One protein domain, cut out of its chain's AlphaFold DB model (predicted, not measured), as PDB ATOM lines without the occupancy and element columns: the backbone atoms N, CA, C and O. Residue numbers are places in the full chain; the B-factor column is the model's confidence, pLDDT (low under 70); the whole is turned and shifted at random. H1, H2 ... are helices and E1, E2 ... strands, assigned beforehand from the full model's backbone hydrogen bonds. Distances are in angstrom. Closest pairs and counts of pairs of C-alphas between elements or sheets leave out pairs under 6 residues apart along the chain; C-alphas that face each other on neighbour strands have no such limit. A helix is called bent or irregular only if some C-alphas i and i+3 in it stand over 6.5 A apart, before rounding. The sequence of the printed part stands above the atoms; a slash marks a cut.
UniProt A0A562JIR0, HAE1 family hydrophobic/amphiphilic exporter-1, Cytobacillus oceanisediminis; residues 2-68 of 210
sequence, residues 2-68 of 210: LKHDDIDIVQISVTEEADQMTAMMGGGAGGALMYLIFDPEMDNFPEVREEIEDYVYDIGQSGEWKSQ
ATOM      1  N   LEU A   2      36.296  20.027  31.353       52.47
ATOM      2  CA  LEU A   2      36.949  21.327  31.030       52.47
ATOM      3  C   LEU A   2      36.487  22.035  29.725       52.47
ATOM      4  O   LEU A   2      37.109  22.996  29.288       52.47
ATOM      5  N   LYS A   3      35.451  21.523  29.057       56.94
ATOM      6  CA  LYS A   3      34.838  22.099  27.846       56.94
ATOM      7  C   LYS A   3      33.328  22.314  28.002       56.94
ATOM      8  O   LYS A   3      32.654  22.511  27.001       56.94
ATOM      9  N   HIS A   4      32.800  22.158  29.215       68.19
ATOM     10  CA  HIS A   4      31.420  22.535  29.480       68.19
ATOM     11  C   HIS A   4      31.400  24.055  29.579       68.19
ATOM     12  O   HIS A   4      32.147  24.603  30.388       68.19
ATOM     13  N   ASP A   5      30.609  24.714  28.738       71.69
ATOM     14  CA  ASP A   5      30.580  26.182  28.653       71.69
ATOM     15  C   ASP A   5      30.050  26.833  29.948       71.69
ATOM     16  O   ASP A   5      30.243  28.022  30.165       71.69
ATOM     17  N   ASP A   6      29.449  26.024  30.821       78.06
ATOM     18  CA  ASP A   6      28.806  26.414  32.075       78.06
ATOM     19  C   ASP A   6      29.707  26.347  33.323       78.06
ATOM     20  O   ASP A   6      29.291  26.729  34.420       78.06
ATOM     21  N   ILE A   7      30.927  25.809  33.187       81.69
ATOM     22  CA  ILE A   7      31.895  25.715  34.285       81.69
ATOM     23  C   ILE A   7      32.973  26.780  34.084       81.69
ATOM     24  O   ILE A   7      33.809  26.664  33.185       81.69
ATOM     25  N   ASP A   8      33.017  27.762  34.981       83.06
ATOM     26  CA  ASP A   8      34.024  28.826  34.971       83.06
ATOM     27  C   ASP A   8      35.395  28.320  35.431       83.06
ATOM     28  O   ASP A   8      36.434  28.665  34.857       83.06
ATOM     29  N   ILE A   9      35.422  27.516  36.501       83.81
ATOM     30  CA  ILE A   9      36.666  27.050  37.122       83.81
ATOM     31  C   ILE A   9      36.537  25.588  37.538       83.81
ATOM     32  O   ILE A   9      35.622  25.202  38.262       83.81
ATOM     33  N   VAL A  10      37.530  24.793  37.137       86.88
ATOM     34  CA  VAL A  10      37.791  23.458  37.682       86.88
ATOM     35  C   VAL A  10      39.101  23.515  38.458       86.88
ATOM     36  O   VAL A  10      40.157  23.760  37.872       86.88
ATOM     37  N   GLN A  11      39.047  23.268  39.764       85.38
ATOM     38  CA  GLN A  11      40.227  23.116  40.613       85.38
ATOM     39  C   GLN A  11      40.256  21.703  41.192       85.38
ATOM     40  O   GLN A  11      39.262  21.233  41.735       85.38
ATOM     41  N   ILE A  12      41.405  21.036  41.093       85.38
ATOM     42  CA  ILE A  12      41.613  19.698  41.652       85.38
ATOM     43  C   ILE A  12      42.815  19.760  42.588       85.38
ATOM     44  O   ILE A  12      43.890  20.215  42.193       85.38
ATOM     45  N   SER A  13      42.627  19.275  43.808       81.88
ATOM     46  CA  SER A  13      43.679  19.057  44.796       81.88
ATOM     47  C   SER A  13      43.823  17.556  45.023       81.88
ATOM     48  O   SER A  13      42.826  16.885  45.262       81.88
ATOM     49  N   VAL A  14      45.043  17.023  44.949       81.50
ATOM     50  CA  VAL A  14      45.334  15.604  45.216       81.50
ATOM     51  C   VAL A  14      46.213  15.527  46.454       81.50
ATOM     52  O   VAL A  14      47.213  16.243  46.534       81.50
ATOM     53  N   THR A  15      45.840  14.683  47.409       70.62
ATOM     54  CA  THR A  15      46.550  14.523  48.678       70.62
ATOM     55  C   THR A  15      47.070  13.095  48.809       70.62
ATOM     56  O   THR A  15      46.319  12.128  48.751       70.62
ATOM     57  N   GLU A  16      48.383  12.940  48.991       65.25
ATOM     58  CA  GLU A  16      48.965  11.635  49.343       65.25
ATOM     59  C   GLU A  16      48.776  11.332  50.834       65.25
ATOM     60  O   GLU A  16      48.518  10.192  51.215       65.25
ATOM     61  N   GLU A  17      48.836  12.364  51.675       63.19
ATOM     62  CA  GLU A  17      48.599  12.284  53.114       63.19
ATOM     63  C   GLU A  17      47.370  13.125  53.469       63.19
ATOM     64  O   GLU A  17      47.208  14.238  52.963       63.19
ATOM     65  N   ALA A  18      46.491  12.600  54.325       60.59
ATOM     66  CA  ALA A  18      45.345  13.359  54.811       60.59
ATOM     67  C   ALA A  18      45.835  14.485  55.728       60.59
ATOM     68  O   ALA A  18      46.283  14.233  56.849       60.59
ATOM     69  N   ASP A  19      45.747  15.731  55.267       65.25
ATOM     70  CA  ASP A  19      45.901  16.876  56.156       65.25
ATOM     71  C   ASP A  19      44.667  17.025  57.073       65.25
ATOM     72  O   ASP A  19      43.614  16.415  56.860       65.25
ATOM     73  N   GLN A  20      44.791  17.833  58.131       66.75
ATOM     74  CA  GLN A  20      43.696  18.044  59.090       66.75
ATOM     75  C   GLN A  20      42.411  18.555  58.428       66.75
ATOM     76  O   GLN A  20      41.323  18.239  58.901       66.75
ATOM     77  N   MET A  21      42.520  19.339  57.354       65.75
ATOM     78  CA  MET A  21      41.360  19.889  56.658       65.75
ATOM     79  C   MET A  21      40.636  18.805  55.850       65.75
ATOM     80  O   MET A  21      39.411  18.730  55.893       65.75
ATOM     81  N   THR A  22      41.388  17.929  55.186       65.62
ATOM     82  CA  THR A  22      40.893  16.771  54.435       65.62
ATOM     83  C   THR A  22      40.178  15.799  55.370       65.62
ATOM     84  O   THR A  22      39.040  15.422  55.099       65.62
ATOM     85  N   ALA A  23      40.777  15.500  56.527       65.31
ATOM     86  CA  ALA A  23      40.167  14.645  57.544       65.31
ATOM     87  C   ALA A  23      38.866  15.242  58.119       65.31
ATOM     88  O   ALA A  23      37.882  14.528  58.294       65.31
ATOM     89  N   MET A  24      38.819  16.557  58.372       65.25
ATOM     90  CA  MET A  24      37.597  17.230  58.848       65.25
ATOM     91  C   MET A  24      36.454  17.214  57.825       65.25
ATOM     92  O   MET A  24      35.295  17.282  58.221       65.25
ATOM     93  N   MET A  25      36.770  17.121  56.533       63.31
ATOM     94  CA  MET A  25      35.788  17.021  55.449       63.31
ATOM     95  C   MET A  25      35.424  15.568  55.098       63.31
ATOM     96  O   MET A  25      34.748  15.344  54.096       63.31
ATOM     97  N   GLY A  26      35.868  14.587  55.896       61.62
ATOM     98  CA  GLY A  26      35.600  13.161  55.675       61.62
ATOM     99  C   GLY A  26      36.479  12.505  54.603       61.62
ATOM    100  O   GLY A  26      36.176  11.403  54.157       61.62
ATOM    101  N   GLY A  27      37.552  13.169  54.162       62.03
ATOM    102  CA  GLY A  27      38.519  12.625  53.210       62.03
ATOM    103  C   GLY A  27      39.653  11.851  53.891       62.03
ATOM    104  O   GLY A  27      40.197  12.287  54.907       62.03
ATOM    105  N   GLY A  28      40.035  10.712  53.309       63.59
ATOM    106  CA  GLY A  28      41.176   9.894  53.736       63.59
ATOM    107  C   GLY A  28      42.502  10.266  53.058       63.59
ATOM    108  O   GLY A  28      42.572  11.164  52.217       63.59
ATOM    109  N   ALA A  29      43.575   9.559  53.427       66.06
ATOM    110  CA  ALA A  29      44.868   9.669  52.747       66.06
ATOM    111  C   ALA A  29      44.780   9.037  51.347       66.06
ATOM    112  O   ALA A  29      44.105   8.025  51.171       66.06
ATOM    113  N   GLY A  30      45.459   9.619  50.353       69.88
ATOM    114  CA  GLY A  30      45.357   9.172  48.958       69.88
ATOM    115  C   GLY A  30      44.080   9.633  48.242       69.88
ATOM    116  O   GLY A  30      43.651   8.984  47.288       69.88
ATOM    117  N   GLY A  31      43.457  10.716  48.714       77.12
ATOM    118  CA  GLY A  31      42.223  11.274  48.165       77.12
ATOM    119  C   GLY A  31      42.446  12.412  47.165       77.12
ATOM    120  O   GLY A  31      43.556  12.907  46.953       77.12
ATOM    121  N   ALA A  32      41.353  12.860  46.550       80.31
ATOM    122  CA  ALA A  32      41.329  14.069  45.740       80.31
ATOM    123  C   ALA A  32      40.065  14.882  46.030       80.31
ATOM    124  O   ALA A  32      38.997  14.323  46.266       80.31
ATOM    125  N   LEU A  33      40.192  16.205  45.985       82.56
ATOM    126  CA  LEU A  33      39.089  17.145  46.122       82.56
ATOM    127  C   LEU A  33      38.943  17.941  44.830       82.56
ATOM    128  O   LEU A  33      39.912  18.530  44.346       82.56
ATOM    129  N   MET A  34      37.732  17.955  44.279       85.00
ATOM    130  CA  MET A  34      37.398  18.681  43.060       85.00
ATOM    131  C   MET A  34      36.411  19.803  43.380       85.00
ATOM    132  O   MET A  34      35.328  19.555  43.899       85.00
ATOM    133  N   TYR A  35      36.782  21.030  43.029       85.50
ATOM    134  CA  TYR A  35      35.901  22.189  43.068       85.50
ATOM    135  C   TYR A  35      35.473  22.546  41.649       85.50
ATOM    136  O   TYR A  35      36.314  22.839  40.792       85.50
ATOM    137  N   LEU A  36      34.162  22.537  41.429       85.88
ATOM    138  CA  LEU A  36      33.518  22.976  40.198       85.88
ATOM    139  C   LEU A  36      32.761  24.266  40.502       85.88
ATOM    140  O   LEU A  36      31.800  24.261  41.271       85.88
ATOM    141  N   ILE A  37      33.240  25.378  39.951       85.56
ATOM    142  CA  ILE A  37      32.608  26.688  40.102       85.56
ATOM    143  C   ILE A  37      31.866  26.983  38.804       85.56
ATOM    144  O   ILE A  37      32.482  27.064  37.741       85.56
ATOM    145  N   PHE A  38      30.551  27.103  38.923       86.62
ATOM    146  CA  PHE A  38      29.620  27.363  37.831       86.62
ATOM    147  C   PHE A  38      29.418  28.862  37.626       86.62
ATOM    148  O   PHE A  38      29.624  29.640  38.565       86.62
ATOM    149  N   ASP A  39      28.968  29.239  36.430       84.94
ATOM    150  CA  ASP A  39      28.535  30.609  36.146       84.94
ATOM    151  C   ASP A  39      27.415  31.022  37.132       84.94
ATOM    152  O   ASP A  39      26.379  30.351  37.210       84.94
ATOM    153  N   PRO A  40      27.587  32.106  37.915       82.38
ATOM    154  CA  PRO A  40      26.580  32.558  38.872       82.38
ATOM    155  C   PRO A  40      25.274  33.054  38.231       82.38
ATOM    156  O   PRO A  40      24.281  33.188  38.949       82.38
ATOM    157  N   GLU A  41      25.258  33.364  36.931       84.12
ATOM    158  CA  GLU A  41      24.064  33.817  36.199       84.12
ATOM    159  C   GLU A  41      23.294  32.667  35.520       84.12
ATOM    160  O   GLU A  41      22.341  32.908  34.778       84.12
ATOM    161  N   MET A  42      23.670  31.414  35.787       83.50
ATOM    162  CA  MET A  42      23.019  30.224  35.245       83.50
ATOM    163  C   MET A  42      21.582  30.026  35.764       83.50
ATOM    164  O   MET A  42      21.339  29.924  36.967       83.50
ATOM    165  N   ASP A  43      20.639  29.835  34.836       84.81
ATOM    166  CA  ASP A  43      19.226  29.560  35.146       84.81
ATOM    167  C   ASP A  43      18.921  28.063  35.380       84.81
ATOM    168  O   ASP A  43      17.976  27.727  36.094       84.81
ATOM    169  N   ASN A  44      19.702  27.147  34.794       87.19
ATOM    170  CA  ASN A  44      19.467  25.692  34.794       87.19
ATOM    171  C   ASN A  44      20.464  24.901  35.662       87.19
ATOM    172  O   ASN A  44      20.773  23.744  35.376       87.19
ATOM    173  N   PHE A  45      20.945  25.509  36.749       84.75
ATOM    174  CA  PHE A  45      21.950  24.912  37.637       84.75
ATOM    175  C   PHE A  45      21.631  23.488  38.119       84.75
ATOM    176  O   PHE A  45      22.533  22.653  38.058       84.75
ATOM    177  N   PRO A  46      20.398  23.158  38.560       84.25
ATOM    178  CA  PRO A  46      20.098  21.805  39.029       84.25
ATOM    179  C   PRO A  46      20.334  20.726  37.964       84.25
ATOM    180  O   PRO A  46      20.938  19.705  38.263       84.25
ATOM    181  N   GLU A  47      19.917  20.986  36.724       86.38
ATOM    182  CA  GLU A  47      20.001  20.034  35.608       86.38
ATOM    183  C   GLU A  47      21.458  19.814  35.179       86.38
ATOM    184  O   GLU A  47      21.899  18.684  34.991       86.38
ATOM    185  N   VAL A  48      22.231  20.901  35.071       87.12
ATOM    186  CA  VAL A  48      23.643  20.832  34.662       87.12
ATOM    187  C   VAL A  48      24.506  20.209  35.759       87.12
ATOM    188  O   VAL A  48      25.439  19.460  35.466       87.12
ATOM    189  N   ARG A  49      24.191  20.484  37.031       85.25
ATOM    190  CA  ARG A  49      24.839  19.834  38.172       85.25
ATOM    191  C   ARG A  49      24.658  18.317  38.108       85.25
ATOM    192  O   ARG A  49      25.655  17.616  38.236       85.25
ATOM    193  N   GLU A  50      23.431  17.841  37.912       86.56
ATOM    194  CA  GLU A  50      23.110  16.408  37.841       86.56
ATOM    195  C   GLU A  50      23.861  15.724  36.689       86.56
ATOM    196  O   GLU A  50      24.565  14.742  36.913       86.56
ATOM    197  N   GLU A  51      23.844  16.311  35.484       87.56
ATOM    198  CA  GLU A  51      24.587  15.788  34.324       87.56
ATOM    199  C   GLU A  51      26.093  15.643  34.604       87.56
ATOM    200  O   GLU A  51      26.739  14.670  34.195       87.56
ATOM    201  N   ILE A  52      26.680  16.624  35.290       87.69
ATOM    202  CA  ILE A  52      28.104  16.609  35.618       87.69
ATOM    203  C   ILE A  52      28.411  15.615  36.737       87.69
ATOM    204  O   ILE A  52      29.444  14.948  36.657       87.69
ATOM    205  N   GLU A  53      27.564  15.517  37.762       87.00
ATOM    206  CA  GLU A  53      27.715  14.532  38.836       87.00
ATOM    207  C   GLU A  53      27.696  13.112  38.259       87.00
ATOM    208  O   GLU A  53      28.661  12.373  38.470       87.00
ATOM    209  N   ASP A  54      26.711  12.786  37.418       87.62
ATOM    210  CA  ASP A  54      26.623  11.502  36.713       87.62
ATOM    211  C   ASP A  54      27.890  11.215  35.900       87.62
ATOM    212  O   ASP A  54      28.508  10.153  36.023       87.62
ATOM    213  N   TYR A  55      28.345  12.195  35.109       88.00
ATOM    214  CA  TYR A  55      29.574  12.050  34.332       88.00
ATOM    215  C   TYR A  55      30.786  11.734  35.218       88.00
ATOM    216  O   TYR A  55      31.628  10.931  34.819       88.00
ATOM    217  N   VAL A  56      30.915  12.388  36.378       87.19
ATOM    218  CA  VAL A  56      32.050  12.228  37.302       87.19
ATOM    219  C   VAL A  56      32.018  10.883  38.007       87.19
ATOM    220  O   VAL A  56      33.058  10.221  38.102       87.19
ATOM    221  N   TYR A  57      30.842  10.476  38.484       87.44
ATOM    222  CA  TYR A  57      30.641   9.184  39.130       87.44
ATOM    223  C   TYR A  57      31.010   8.030  38.191       87.44
ATOM    224  O   TYR A  57      31.650   7.073  38.629       87.44
ATOM    225  N   ASP A  58      30.749   8.182  36.891       86.81
ATOM    226  CA  ASP A  58      31.036   7.173  35.867       86.81
ATOM    227  C   ASP A  58      32.454   7.229  35.265       86.81
ATOM    228  O   ASP A  58      32.799   6.440  34.372       86.81
ATOM    229  N   ILE A  59      33.330   8.129  35.728       85.88
ATOM    230  CA  ILE A  59      34.733   8.108  35.300       85.88
ATOM    231  C   ILE A  59      35.368   6.792  35.780       85.88
ATOM    232  O   ILE A  59      35.304   6.424  36.948       85.88
ATOM    233  N   GLY A  60      36.018   6.056  34.877       81.38
ATOM    234  CA  GLY A  60      36.699   4.807  35.230       81.38
ATOM    235  C   GLY A  60      37.896   5.046  36.156       81.38
ATOM    236  O   GLY A  60      39.011   5.252  35.673       81.38
ATOM    237  N   GLN A  61      37.675   4.989  37.469       81.69
ATOM    238  CA  GLN A  61      38.690   5.168  38.511       81.69
ATOM    239  C   GLN A  61      38.638   4.064  39.575       81.69
ATOM    240  O   GLN A  61      37.684   3.298  39.654       81.69
ATOM    241  N   SER A  62      39.699   3.966  40.382       79.69
ATOM    242  CA  SER A  62      39.809   2.982  41.469       79.69
ATOM    243  C   SER A  62      39.094   3.392  42.760       79.69
ATOM    244  O   SER A  62      39.038   2.587  43.683       79.69
ATOM    245  N   GLY A  63      38.616   4.635  42.847       78.31
ATOM    246  CA  GLY A  63      37.872   5.171  43.987       78.31
ATOM    247  C   GLY A  63      36.475   5.639  43.585       78.31
ATOM    248  O   GLY A  63      36.068   5.490  42.435       78.31
ATOM    249  N   GLU A  64      35.763   6.235  44.533       80.56
ATOM    250  CA  GLU A  64      34.413   6.771  44.351       80.56
ATOM    251  C   GLU A  64      34.442   8.295  44.533       80.56
ATOM    252  O   GLU A  64      35.009   8.794  45.507       80.56
ATOM    253  N   TRP A  65      33.845   9.044  43.602       84.44
ATOM    254  CA  TRP A  65      33.570  10.463  43.832       84.44
ATOM    255  C   TRP A  65      32.264  10.602  44.599       84.44
ATOM    256  O   TRP A  65      31.303   9.897  44.318       84.44
ATOM    257  N   LYS A  66      32.217  11.553  45.530       79.81
ATOM    258  CA  LYS A  66      30.999  11.919  46.257       79.81
ATOM    259  C   LYS A  66      30.795  13.421  46.138       79.81
ATOM    260  O   LYS A  66      31.746  14.184  46.319       79.81
ATOM    261  N   SER A  67      29.575  13.844  45.825       80.62
ATOM    262  CA  SER A  67      29.228  15.265  45.840       80.62
ATOM    263  C   SER A  67      29.165  15.776  47.278       80.62
ATOM    264  O   SER A  67      28.633  15.114  48.170       80.62
ATOM    265  N   GLN A  68      29.728  16.959  47.512       75.38
ATOM    266  CA  GLN A  68      29.642  17.642  48.798       75.38
ATOM    267  C   GLN A  68      28.728  18.851  48.673       75.38
ATOM    268  O   GLN A  68      29.021  19.802  47.946       75.38
TER     269      GLN A  68
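This is residues 2 to 68 of the 210 residues of the protein "HAE1 family hydrophobic/amphiphilic exporter-1" of Cytobacillus oceanisediminis (UniProt A0A562JIR0). A long two-stranded antiparallel ribbon, E1 beside E2, has a loop with the short helix H1 at one end, while past the other end of the ribbon residues 39 to 44 make a turn and helix H2 folds back, running along beside E2 with a gap between them. After H2 a tail without a named element, residues 58 to 68, makes a curve of its own. The printed part has 67 residues, with two named strands and two named helices in the order E1, H1, E2, H2; the class is mixed, helices and strands, and the named elements hold 33 residues, under half. The whole is only just loose, close to compact, with a radius of gyration of the C-alphas of 13.4 A, and it is elongated, spanning 37 by 24 by 18 A.

Residues 2 to 6 come before the first strand. E1, residues 7 to 14, begins with C-alpha 7 at (31.895, 25.715, 34.285) and measures 20.1 A from first to last C-alpha. H1 is a short helix of five residues, 20 to 24. E2, residues 32 to 38, begins with C-alpha 32 at (41.329, 14.069, 45.740) and measures 19.4 A. H2, residues 45 to 57, measures 18.0 A and ends with C-alpha 57 at (30.641, 9.184, 39.130). Neither helix is bent.

E1 and E2 are antiparallel neighbours, with 169 degrees between their N-to-C directions. C-alphas 14 and 32 face each other at 4.3 A, and C-alphas 7 and 38 at 4.5 A. Across the pair, N 33 and O 13 are within hydrogen-bond range at 2.8 A, and so are N 8 and O 37 at 2.9 A. A tight link of 5 residues joins E1 to H1, and a short link of 7 residues joins H1 to E2. A short link of 6 residues leads from E2 to H2. H2 and E2 are near each other, with no pair of C-alphas within 8 A but 5 pairs within 10 A. H2 is apart from E1 and from H1. In H1 and H2 every O i to N i+4 pair is within hydrogen-bond range.

The two C-alphas farthest apart are those of Glu 17, in the link from E1 to H1, and Asp 43, in the link from E2 to H2, at 38.5 A. The C-alphas of Leu 2 and Gln 68, the first and last printed, are 19.6 A apart. The printed part has no cut, and no link between named elements is long. The mean pLDDT of the printed part is 78.1; residues 2 to 4 and 16 to 30 are under 70, and H1 has a mean of 66.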